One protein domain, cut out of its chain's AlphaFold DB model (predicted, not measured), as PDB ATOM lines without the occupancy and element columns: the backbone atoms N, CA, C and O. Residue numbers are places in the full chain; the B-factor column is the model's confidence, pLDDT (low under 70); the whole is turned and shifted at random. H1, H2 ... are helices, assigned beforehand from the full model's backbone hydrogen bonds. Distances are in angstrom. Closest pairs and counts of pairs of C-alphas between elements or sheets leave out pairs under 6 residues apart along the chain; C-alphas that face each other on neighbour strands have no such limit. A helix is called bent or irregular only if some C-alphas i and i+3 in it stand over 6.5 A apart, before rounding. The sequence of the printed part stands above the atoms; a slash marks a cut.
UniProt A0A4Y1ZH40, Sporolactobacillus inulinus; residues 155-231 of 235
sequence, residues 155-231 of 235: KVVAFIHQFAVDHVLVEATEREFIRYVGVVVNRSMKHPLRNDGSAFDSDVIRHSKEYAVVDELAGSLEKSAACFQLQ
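AT A GLANCE: This is residues 155 to 231 of the 235 residues of a protein of Sporolactobacillus inulinus (UniProt A0A4Y1ZH40). Three helices make a loose cluster: H1 and H2 fold back on each other as a steeply tilted hairpin, and the long helix H4 runs back past H1, crossing H2 at a slightly greater distance. From the end of H2 a wide loop, residues 189 to 202, swings away from the helices to the short helix H3, and the chain turns there into H4; residues 194 to 205, of which 203 to 205 belong to H3, stick out, and so do residues 226 to 231, of which 226 to 229 belong to H4. The printed part has 77 residues with four named helices, in the order H1, H2, H3, H4, and no named strand; the class is all helix. It is only just compact, close to loose, with a radius of gyration of the C-alphas of 13.6 A, and it spans 33 by 32 by 20 A.

HOW THE PARTS SIT: Begin at the first printed residue with H1, residues 155 to 166. Four residues further on, after a tight link, you come to H2, residues 171 to 188. H1 and H2 form a helical hairpin: they touch, with the C-alphas of Ala 164 and Glu 174 closest at 6.0 A. They run opposite ways at a steep tilt of 42 degrees, and H2 touches H1 with its residues 174 to 178 alone. Go on through the long link of 14 residues to H3, residues 203 to 206, which is apart from both H1 and H2. A tight link of 2 residues then leads into H4, residues 209 to 229. H3 and H4 are close but not clearly touching; their closest C-alphas, those of Ile 205 and Tyr 211, are 6.4 A apart. Further along, H4 only just touches H1, with 3 pairs of C-alphas within 8 A, and it does so with residues 217 to 224 alone. The closest C-alphas of that pair are those of Val 156 and Leu 221, 7.2 A apart, and the two helices run opposite ways at a shallow tilt of 20 degrees. H2 and H4 are near each other, with 6 pairs of C-alphas within 10 A and no pair within 8 A. In the backbones of H1 and H2 every O i to N i+4 pair is within hydrogen-bond range; in H4 it is 16 of 17, and H3 is too short for such a pair.

IN THESE COORDINATES: Find C-alpha 155 at (41.217, -6.200, -21.588); from there H1 runs 16.6 A to C-alpha 166. Pick up H2 at C-alpha 171, at (39.069, -23.769, -19.304), and trace it over 25.4 A to C-alpha 188. H3 is the short helix from Asp 203 to Arg 206, 5.1 A from first to last C-alpha. H4, the longest helix with 21 residues, starts at Lys 209 and covers 30.4 A to C-alpha 229 at (38.097, 5.463, -14.447). No helix is bent.

THE WHOLE: The two C-alphas farthest apart are those of Val 204 and Gln 231, 38.3 A. The C-alphas of the first and last printed residues, Lys 155 and Gln 231, are 13.7 A apart. Without the stretches that stand free, the body has 47 residues and spans 28 by 27 by 18 A. The printed part has no cut. Its long link is residues 189 to 202, whose C-alphas lie 13 to 20 A from the mean of all C-alphas. In the B-factor column the mean pLDDT of the printed part is 80.1; look at residues 195 to 202 and 224 to 231 for the 16 residues under 70, where the model's confidence is low.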
ATOM      1  N   LYS A 155      39.832  -6.294 -22.075       83.38
ATOM      2  CA  LYS A 155      41.217  -6.200 -21.588       83.38
ATOM      3  C   LYS A 155      41.396  -6.950 -20.272       83.38
ATOM      4  O   LYS A 155      42.398  -7.636 -20.101       83.38
ATOM      5  N   VAL A 156      40.420  -6.845 -19.369       82.94
ATOM      6  CA  VAL A 156      40.417  -7.571 -18.091       82.94
ATOM      7  C   VAL A 156      40.305  -9.072 -18.348       82.94
ATOM      8  O   VAL A 156      41.069  -9.848 -17.784       82.94
ATOM      9  N   VAL A 157      39.417  -9.481 -19.257       87.94
ATOM     10  CA  VAL A 157      39.277 -10.889 -19.662       87.94
ATOM     11  C   VAL A 157      40.574 -11.422 -20.274       87.94
ATOM     12  O   VAL A 157      41.023 -12.492 -19.883       87.94
ATOM     13  N   ALA A 158      41.208 -10.677 -21.182       88.81
ATOM     14  CA  ALA A 158      42.476 -11.077 -21.795       88.81
ATOM     15  C   ALA A 158      43.610 -11.206 -20.764       88.81
ATOM     16  O   ALA A 158      44.434 -12.112 -20.859       88.81
ATOM     17  N   PHE A 159      43.635 -10.328 -19.761       87.56
ATOM     18  CA  PHE A 159      44.602 -10.406 -18.671       87.56
ATOM     19  C   PHE A 159      44.391 -11.653 -17.801       87.56
ATOM     20  O   PHE A 159      45.344 -12.379 -17.525       87.56
ATOM     21  N   ILE A 160      43.141 -11.954 -17.433       89.69
ATOM     22  CA  ILE A 160      42.796 -13.180 -16.696       89.69
ATOM     23  C   ILE A 160      43.119 -14.428 -17.526       89.69
ATOM     24  O   ILE A 160      43.601 -15.412 -16.973       89.69
ATOM     25  N   HIS A 161      42.903 -14.385 -18.843       91.94
ATOM     26  CA  HIS A 161      43.270 -15.474 -19.744       91.94
ATOM     27  C   HIS A 161      44.780 -15.736 -19.729       91.94
ATOM     28  O   HIS A 161      45.203 -16.881 -19.599       91.94
ATOM     29  N   GLN A 162      45.602 -14.684 -19.791       91.50
ATOM     30  CA  GLN A 162      47.054 -14.837 -19.696       91.50
ATOM     31  C   GLN A 162      47.466 -15.453 -18.353       91.50
ATOM     32  O   GLN A 162      48.225 -16.418 -18.332       91.50
ATOM     33  N   PHE A 163      46.891 -14.975 -17.247       91.38
ATOM     34  CA  PHE A 163      47.105 -15.569 -15.925       91.38
ATOM     35  C   PHE A 163      46.702 -17.052 -15.882       91.38
ATOM     36  O   PHE A 163      47.421 -17.888 -15.336       91.38
ATOM     37  N   ALA A 164      45.565 -17.405 -16.483       92.94
ATOM     38  CA  ALA A 164      45.104 -18.785 -16.562       92.94
ATOM     39  C   ALA A 164      46.085 -19.675 -17.339       92.94
ATOM     40  O   ALA A 164      46.344 -20.799 -16.910       92.94
ATOM     41  N   VAL A 165      46.671 -19.171 -18.428       93.81
ATOM     42  CA  VAL A 165      47.718 -19.867 -19.191       93.81
ATOM     43  C   VAL A 165      48.984 -20.047 -18.351       93.81
ATOM     44  O   VAL A 165      49.491 -21.165 -18.253       93.81
ATOM     45  N   ASP A 166      49.458 -18.983 -17.700       92.38
ATOM     46  CA  ASP A 166      50.699 -18.984 -16.912       92.38
ATOM     47  C   ASP A 166      50.623 -19.942 -15.708       92.38
ATOM     48  O   ASP A 166      51.619 -20.558 -15.323       92.38
ATOM     49  N   HIS A 167      49.421 -20.124 -15.152       90.88
ATOM     50  CA  HIS A 167      49.153 -21.014 -14.018       90.88
ATOM     51  C   HIS A 167      48.480 -22.340 -14.399       90.88
ATOM     52  O   HIS A 167      48.074 -23.095 -13.514       90.88
ATOM     53  N   VAL A 168      48.396 -22.662 -15.696       93.38
ATOM     54  CA  VAL A 168      47.874 -23.941 -16.213       93.38
ATOM     55  C   VAL A 168      46.455 -24.246 -15.698       93.38
ATOM     56  O   VAL A 168      46.118 -25.373 -15.327       93.38
ATOM     57  N   LEU A 169      45.597 -23.226 -15.654       93.38
ATOM     58  CA  LEU A 169      44.192 -23.391 -15.300       93.38
ATOM     59  C   LEU A 169      43.431 -24.037 -16.460       93.38
ATOM     60  O   LEU A 169      43.577 -23.668 -17.623       93.38
ATOM     61  N   VAL A 170      42.573 -25.001 -16.136       95.06
ATOM     62  CA  VAL A 170      41.673 -25.617 -17.118       95.06
ATOM     63  C   VAL A 170      40.587 -24.610 -17.515       95.06
ATOM     64  O   VAL A 170      40.140 -23.828 -16.679       95.06
ATOM     65  N   GLU A 171      40.092 -24.681 -18.754       91.50
ATOM     66  CA  GLU A 171      39.069 -23.769 -19.304       91.50
ATOM     67  C   GLU A 171      37.839 -23.596 -18.385       91.50
ATOM     68  O   GLU A 171      37.292 -22.503 -18.237       91.50
ATOM     69  N   ALA A 172      37.392 -24.675 -17.731       90.50
ATOM     70  CA  ALA A 172      36.283 -24.609 -16.781       90.50
ATOM     71  C   ALA A 172      36.622 -23.743 -15.552       90.50
ATOM     72  O   ALA A 172      35.791 -22.951 -15.111       90.50
ATOM     73  N   THR A 173      37.842 -23.861 -15.029       92.75
ATOM     74  CA  THR A 173      38.344 -23.070 -13.898       92.75
ATOM     75  C   THR A 173      38.557 -21.616 -14.295       92.75
ATOM     76  O   THR A 173      38.146 -20.727 -13.556       92.75
ATOM     77  N   GLU A 174      39.129 -21.363 -15.473       92.75
ATOM     78  CA  GLU A 174      39.281 -20.012 -16.020       92.75
ATOM     79  C   GLU A 174      37.925 -19.303 -16.121       92.75
ATOM     80  O   GLU A 174      37.777 -18.168 -15.672       92.75
ATOM     81  N   ARG A 175      36.901 -19.985 -16.644       89.19
ATOM     82  CA  ARG A 175      35.547 -19.431 -16.772       89.19
ATOM     83  C   ARG A 175      34.951 -19.027 -15.427       89.19
ATOM     84  O   ARG A 175      34.370 -17.947 -15.314       89.19
ATOM     85  N   GLU A 176      35.083 -19.880 -14.414       88.81
ATOM     86  CA  GLU A 176      34.619 -19.561 -13.060       88.81
ATOM     87  C   GLU A 176      35.469 -18.451 -12.424       88.81
ATOM     88  O   GLU A 176      34.935 -17.613 -11.700       88.81
ATOM     89  N   PHE A 177      36.761 -18.375 -12.746       90.31
ATOM     90  CA  PHE A 177      37.646 -17.324 -12.255       90.31
ATOM     91  C   PHE A 177      37.328 -15.954 -12.865       90.31
ATOM     92  O   PHE A 177      37.189 -14.977 -12.132       90.31
ATOM     93  N   ILE A 178      37.093 -15.881 -14.179       88.69
ATOM     94  CA  ILE A 178      36.591 -14.676 -14.863       88.69
ATOM     95  C   ILE A 178      35.303 -14.198 -14.196       88.69
ATOM     96  O   ILE A 178      35.131 -13.008 -13.928       88.69
ATOM     97  N   ARG A 179      34.399 -15.131 -13.895       88.00
ATOM     98  CA  ARG A 179      33.130 -14.823 -13.244       88.00
ATOM     99  C   ARG A 179      33.320 -14.324 -11.812       88.00
ATOM    100  O   ARG A 179      32.720 -13.318 -11.443       88.00
ATOM    101  N   TYR A 180      34.189 -14.971 -11.038       90.00
ATOM    102  CA  TYR A 180      34.577 -14.526  -9.702       90.00
ATOM    103  C   TYR A 180      35.116 -13.095  -9.716       90.00
ATOM    104  O   TYR A 180      34.579 -12.231  -9.019       90.00
ATOM    105  N   VAL A 181      36.113 -12.818 -10.563       88.06
ATOM    106  CA  VAL A 181      36.696 -11.478 -10.708       88.06
ATOM    107  C   VAL A 181      35.631 -10.474 -11.152       88.06
ATOM    108  O   VAL A 181      35.576  -9.372 -10.614       88.06
ATOM    109  N   GLY A 182      34.730 -10.861 -12.059       86.69
ATOM    110  CA  GLY A 182      33.611 -10.029 -12.506       86.69
ATOM    111  C   GLY A 182      32.707  -9.582 -11.365       86.69
ATOM    112  O   GLY A 182      32.431  -8.391 -11.218       86.69
ATOM    113  N   VAL A 183      32.284 -10.519 -10.518       87.44
ATOM    114  CA  VAL A 183      31.456 -10.208  -9.345       87.44
ATOM    115  C   VAL A 183      32.223  -9.323  -8.367       87.44
ATOM    116  O   VAL A 183      31.687  -8.312  -7.915       87.44
ATOM    117  N   VAL A 184      33.479  -9.658  -8.063       86.50
ATOM    118  CA  VAL A 184      34.303  -8.907  -7.105       86.50
ATOM    119  C   VAL A 184      34.531  -7.472  -7.569       86.50
ATOM    120  O   VAL A 184      34.271  -6.550  -6.800       86.50
ATOM    121  N   VAL A 185      34.962  -7.261  -8.814       83.50
ATOM    122  CA  VAL A 185      35.254  -5.928  -9.361       83.50
ATOM    123  C   VAL A 185      33.991  -5.074  -9.412       83.50
ATOM    124  O   VAL A 185      33.970  -3.978  -8.854       83.50
ATOM    125  N   ASN A 186      32.913  -5.584 -10.015       82.94
ATOM    126  CA  ASN A 186      31.680  -4.811 -10.179       82.94
ATOM    127  C   ASN A 186      31.050  -4.453  -8.835       82.94
ATOM    128  O   ASN A 186      30.558  -3.337  -8.651       82.94
ATOM    129  N   ARG A 187      31.092  -5.378  -7.868       88.06
ATOM    130  CA  ARG A 187      30.542  -5.108  -6.544       88.06
ATOM    131  C   ARG A 187      31.428  -4.199  -5.723       88.06
ATOM    132  O   ARG A 187      30.884  -3.291  -5.115       88.06
ATOM    133  N   SER A 188      32.752  -4.338  -5.752       86.25
ATOM    134  CA  SER A 188      33.652  -3.474  -4.972       86.25
ATOM    135  C   SER A 188      33.514  -1.980  -5.299       86.25
ATOM    136  O   SER A 188      33.776  -1.156  -4.429       86.25
ATOM    137  N   MET A 189      33.033  -1.622  -6.495       81.19
ATOM    138  CA  MET A 189      32.775  -0.228  -6.885       81.19
ATOM    139  C   MET A 189      31.653   0.450  -6.082       81.19
ATOM    140  O   MET A 189      31.709   1.657  -5.855       81.19
ATOM    141  N   LYS A 190      30.620  -0.297  -5.665       85.25
ATOM    142  CA  LYS A 190      29.450   0.234  -4.928       85.25
ATOM    143  C   LYS A 190      29.287  -0.362  -3.527       85.25
ATOM    144  O   LYS A 190      28.780   0.292  -2.623       85.25
ATOM    145  N   HIS A 191      29.717  -1.607  -3.371       89.12
ATOM    146  CA  HIS A 191      29.555  -2.482  -2.214       89.12
ATOM    147  C   HIS A 191      30.928  -3.075  -1.842       89.12
ATOM    148  O   HIS A 191      31.214  -4.245  -2.130       89.12
ATOM    149  N   PRO A 192      31.837  -2.265  -1.266       87.19
ATOM    150  CA  PRO A 192      33.144  -2.754  -0.844       87.19
ATOM    151  C   PRO A 192      32.989  -3.798   0.266       87.19
ATOM    152  O   PRO A 192      32.187  -3.626   1.189       87.19
ATOM    153  N   LEU A 193      33.781  -4.871   0.195       85.12
ATOM    154  CA  LEU A 193      33.911  -5.803   1.314       85.12
ATOM    155  C   LEU A 193      34.539  -5.055   2.488       85.12
ATOM    156  O   LEU A 193      35.614  -4.468   2.359       85.12
ATOM    157  N   ARG A 194      33.855  -5.057   3.629       77.06
ATOM    158  CA  ARG A 194      34.425  -4.541   4.871       77.06
ATOM    159  C   ARG A 194      35.320  -5.614   5.463       77.06
ATOM    160  O   ARG A 194      34.934  -6.776   5.482       77.06
ATOM    161  N   ASN A 195      36.480  -5.205   5.967       67.69
ATOM    162  CA  ASN A 195      37.254  -6.081   6.826       67.69
ATOM    163  C   ASN A 195      36.498  -6.229   8.153       67.69
ATOM    164  O   ASN A 195      36.416  -5.282   8.937       67.69
ATOM    165  N   ASP A 196      35.879  -7.385   8.340       65.69
ATOM    166  CA  ASP A 196      35.099  -7.749   9.519       65.69
ATOM    167  C   ASP A 196      35.822  -8.768  10.412       65.69
ATOM    168  O   ASP A 196      35.240  -9.253  11.382       65.69
ATOM    169  N   GLY A 197      37.091  -9.076  10.115       59.31
ATOM    170  CA  GLY A 197      37.872 -10.076  10.845       59.31
ATOM    171  C   GLY A 197      37.390 -11.516  10.633       59.31
ATOM    172  O   GLY A 197      37.667 -12.375  11.472       59.31
ATOM    173  N   SER A 198      36.651 -11.794   9.552       62.78
ATOM    174  CA  SER A 198      36.257 -13.157   9.177       62.78
ATOM    175  C   SER A 198      37.467 -14.076   8.934       62.78
ATOM    176  O   SER A 198      38.583 -13.630   8.676       62.78
ATOM    177  N   ALA A 199      37.250 -15.396   8.988       56.12
ATOM    178  CA  ALA A 199      38.306 -16.413   8.867       56.12
ATOM    179  C   ALA A 199      39.130 -16.341   7.559       56.12
ATOM    180  O   ALA A 199      40.246 -16.861   7.501       56.12
ATOM    181  N   PHE A 200      38.600 -15.688   6.519       57.22
ATOM    182  CA  PHE A 200      39.304 -15.441   5.259       57.22
ATOM    183  C   PHE A 200      40.395 -14.374   5.379       57.22
ATOM    184  O   PHE A 200      41.309 -14.361   4.558       57.22
ATOM    185  N   ASP A 201      40.347 -13.542   6.420       61.22
ATOM    186  CA  ASP A 201      41.387 -12.570   6.748       61.22
ATOM    187  C   ASP A 201      42.411 -13.122   7.752       61.22
ATOM    188  O   ASP A 201      42.994 -12.393   8.553       61.22
ATOM    189  N   SER A 202      42.614 -14.444   7.747       67.38
ATOM    190  CA  SER A 202      43.629 -15.063   8.593       67.38
ATOM    191  C   SER A 202      45.034 -14.725   8.095       67.38
ATOM    192  O   SER A 202      45.342 -14.836   6.903       67.38
ATOM    193  N   ASP A 203      45.927 -14.404   9.032       72.31
ATOM    194  CA  ASP A 203      47.345 -14.179   8.738       72.31
ATOM    195  C   ASP A 203      47.973 -15.364   7.992       72.31
ATOM    196  O   ASP A 203      48.869 -15.182   7.175       72.31
ATOM    197  N   VAL A 204      47.474 -16.583   8.205       78.38
ATOM    198  CA  VAL A 204      47.966 -17.790   7.529       78.38
ATOM    199  C   VAL A 204      47.812 -17.692   6.010       78.38
ATOM    200  O   VAL A 204      48.751 -18.010   5.281       78.38
ATOM    201  N   ILE A 205      46.660 -17.222   5.520       79.50
ATOM    202  CA  ILE A 205      46.410 -17.098   4.078       79.50
ATOM    203  C   ILE A 205      47.302 -16.007   3.486       79.50
ATOM    204  O   ILE A 205      47.910 -16.228   2.442       79.50
ATOM    205  N   ARG A 206      47.462 -14.875   4.182       81.19
ATOM    206  CA  ARG A 206      48.269 -13.735   3.713       81.19
ATOM    207  C   ARG A 206      49.752 -14.067   3.502       81.19
ATOM    208  O   ARG A 206      50.415 -13.410   2.710       81.19
ATOM    209  N   HIS A 207      50.269 -15.094   4.177       86.06
ATOM    210  CA  HIS A 207      51.653 -15.560   4.016       86.06
ATOM    211  C   HIS A 207      51.800 -16.741   3.038       86.06
ATOM    212  O   HIS A 207      52.900 -17.274   2.874       86.06
ATOM    213  N   SER A 208      50.713 -17.180   2.399       88.19
ATOM    214  CA  SER A 208      50.756 -18.253   1.403       88.19
ATOM    215  C   SER A 208      51.320 -17.772   0.059       88.19
ATOM    216  O   SER A 208      51.252 -16.588  -0.284       88.19
ATOM    217  N   LYS A 209      51.870 -18.700  -0.734       88.19
ATOM    218  CA  LYS A 209      52.362 -18.386  -2.088       88.19
ATOM    219  C   LYS A 209      51.206 -18.036  -3.017       88.19
ATOM    220  O   LYS A 209      51.337 -17.169  -3.872       88.19
ATOM    221  N   GLU A 210      50.082 -18.708  -2.822       87.19
ATOM    222  CA  GLU A 210      48.841 -18.523  -3.557       87.19
ATOM    223  C   GLU A 210      48.314 -17.099  -3.366       87.19
ATOM    224  O   GLU A 210      47.958 -16.444  -4.344       87.19
ATOM    225  N   TYR A 211      48.336 -16.591  -2.130       87.06
ATOM    226  CA  TYR A 211      47.961 -15.209  -1.850       87.06
ATOM    227  C   TYR A 211      48.882 -14.218  -2.557       87.06
ATOM    228  O   TYR A 211      48.379 -13.319  -3.214       87.06
ATOM    229  N   ALA A 212      50.204 -14.413  -2.505       88.19
ATOM    230  CA  ALA A 212      51.149 -13.524  -3.187       88.19
ATOM    231  C   ALA A 212      50.912 -13.458  -4.710       88.19
ATOM    232  O   ALA A 212      50.945 -12.379  -5.295       88.19
ATOM    233  N   VAL A 213      50.617 -14.599  -5.344       89.25
ATOM    234  CA  VAL A 213      50.286 -14.673  -6.779       89.25
ATOM    235  C   VAL A 213      48.991 -13.916  -7.097       89.25
ATOM    236  O   VAL A 213      48.921 -13.164  -8.069       89.25
ATOM    237  N   VAL A 214      47.951 -14.097  -6.279       87.06
ATOM    238  CA  VAL A 214      46.662 -13.414  -6.475       87.06
ATOM    239  C   VAL A 214      46.757 -11.920  -6.146       87.06
ATOM    240  O   VAL A 214      46.087 -11.121  -6.795       87.06
ATOM    241  N   ASP A 215      47.601 -11.523  -5.195       87.06
ATOM    242  CA  ASP A 215      47.861 -10.121  -4.845       87.06
ATOM    243  C   ASP A 215      48.570  -9.377  -5.991       87.06
ATOM    244  O   ASP A 215      48.187  -8.265  -6.354       87.06
ATOM    245  N   GLU A 216      49.525 -10.026  -6.669       86.31
ATOM    246  CA  GLU A 216      50.153  -9.481  -7.881       86.31
ATOM    247  C   GLU A 216      49.140  -9.296  -9.026       86.31
ATOM    248  O   GLU A 216      49.118  -8.255  -9.702       86.31
ATOM    249  N   LEU A 217      48.260 -10.286  -9.219       85.75
ATOM    250  CA  LEU A 217      47.148 -10.187 -10.162       85.75
ATOM    251  C   LEU A 217      46.227  -9.014  -9.791       85.75
ATOM    252  O   LEU A 217      45.893  -8.206 -10.660       85.75
ATOM    253  N   ALA A 218      45.838  -8.896  -8.519       84.50
ATOM    254  CA  ALA A 218      44.973  -7.829  -8.023       84.50
ATOM    255  C   ALA A 218      45.597  -6.446  -8.256       84.50
ATOM    256  O   ALA A 218      44.960  -5.586  -8.865       84.50
ATOM    257  N   GLY A 219      46.871  -6.254  -7.905       83.50
ATOM    258  CA  GLY A 219      47.582  -4.997  -8.156       83.50
ATOM    259  C   GLY A 219      47.682  -4.643  -9.646       83.50
ATOM    260  O   GLY A 219      47.654  -3.469 -10.026       83.50
ATOM    261  N   SER A 220      47.758  -5.643 -10.526       80.19
ATOM    262  CA  SER A 220      47.750  -5.443 -11.982       80.19
ATOM    263  C   SER A 220      46.358  -5.088 -12.523       80.19
ATOM    264  O   SER A 220      46.224  -4.223 -13.402       80.19
ATOM    265  N   LEU A 221      45.312  -5.699 -11.962       79.50
ATOM    266  CA  LEU A 221      43.916  -5.367 -12.245       79.50
ATOM    267  C   LEU A 221      43.580  -3.940 -11.805       79.50
ATOM    268  O   LEU A 221      42.963  -3.207 -12.572       79.50
ATOM    269  N   GLU A 222      44.032  -3.509 -10.627       76.50
ATOM    270  CA  GLU A 222      43.811  -2.155 -10.106       76.50
ATOM    271  C   GLU A 222      44.473  -1.080 -10.971       76.50
ATOM    272  O   GLU A 222      43.837  -0.084 -11.321       76.50
ATOM    273  N   LYS A 223      45.722  -1.300 -11.403       74.19
ATOM    274  CA  LYS A 223      46.416  -0.403 -12.348       74.19
ATOM    275  C   LYS A 223      45.668  -0.288 -13.675       74.19
ATOM    276  O   LYS A 223      45.578   0.795 -14.254       74.19
ATOM    277  N   SER A 224      45.099  -1.397 -14.141       65.88
ATOM    278  CA  SER A 224      44.280  -1.427 -15.352       65.88
ATOM    279  C   SER A 224      42.935  -0.716 -15.138       65.88
ATOM    280  O   SER A 224      42.526   0.074 -15.987       65.88
ATOM    281  N   ALA A 225      42.282  -0.917 -13.989       57.94
ATOM    282  CA  ALA A 225      41.011  -0.301 -13.588       57.94
ATOM    283  C   ALA A 225      41.108   1.219 -13.357       57.94
ATOM    284  O   ALA A 225      40.208   1.957 -13.758       57.94
ATOM    285  N   ALA A 226      42.217   1.718 -12.806       52.56
ATOM    286  CA  ALA A 226      42.493   3.153 -12.696       52.56
ATOM    287  C   ALA A 226      42.556   3.838 -14.079       52.56
ATOM    288  O   ALA A 226      42.155   4.991 -14.234       52.56
ATOM    289  N   CYS A 227      42.974   3.103 -15.115       39.34
ATOM    290  CA  CYS A 227      42.926   3.562 -16.503       39.34
ATOM    291  C   CYS A 227      41.482   3.593 -17.063       39.34
ATOM    292  O   CYS A 227      41.153   4.454 -17.878       39.34
ATOM    293  N   PHE A 228      40.587   2.720 -16.578       41.41
ATOM    294  CA  PHE A 228      39.158   2.714 -16.937       41.41
ATOM    295  C   PHE A 228      38.361   3.866 -16.311       41.41
ATOM    296  O   PHE A 228      37.443   4.386 -16.947       41.41
ATOM    297  N   GLN A 229      38.727   4.308 -15.104       45.94
ATOM    298  CA  GLN A 229      38.097   5.463 -14.447       45.94
ATOM    299  C   GLN A 229      38.306   6.778 -15.221       45.94
ATOM    300  O   GLN A 229      37.467   7.672 -15.141       45.94
ATOM    301  N   LEU A 230      39.370   6.884 -16.026       37.50
ATOM    302  CA  LEU A 230      39.653   8.059 -16.861       37.50
ATOM    303  C   LEU A 230      38.871   8.088 -18.188       37.50
ATOM    304  O   LEU A 230      38.807   9.139 -18.821       37.50
ATOM    305  N   GLN A 231      38.274   6.971 -18.619       34.31
ATOM    306  CA  GLN A 231      37.535   6.894 -19.892       34.31
ATOM    307  C   GLN A 231      36.009   6.974 -19.734       34.31
ATOM    308  O   GLN A 231      35.329   7.295 -20.703       34.31
TER     309      GLN A 231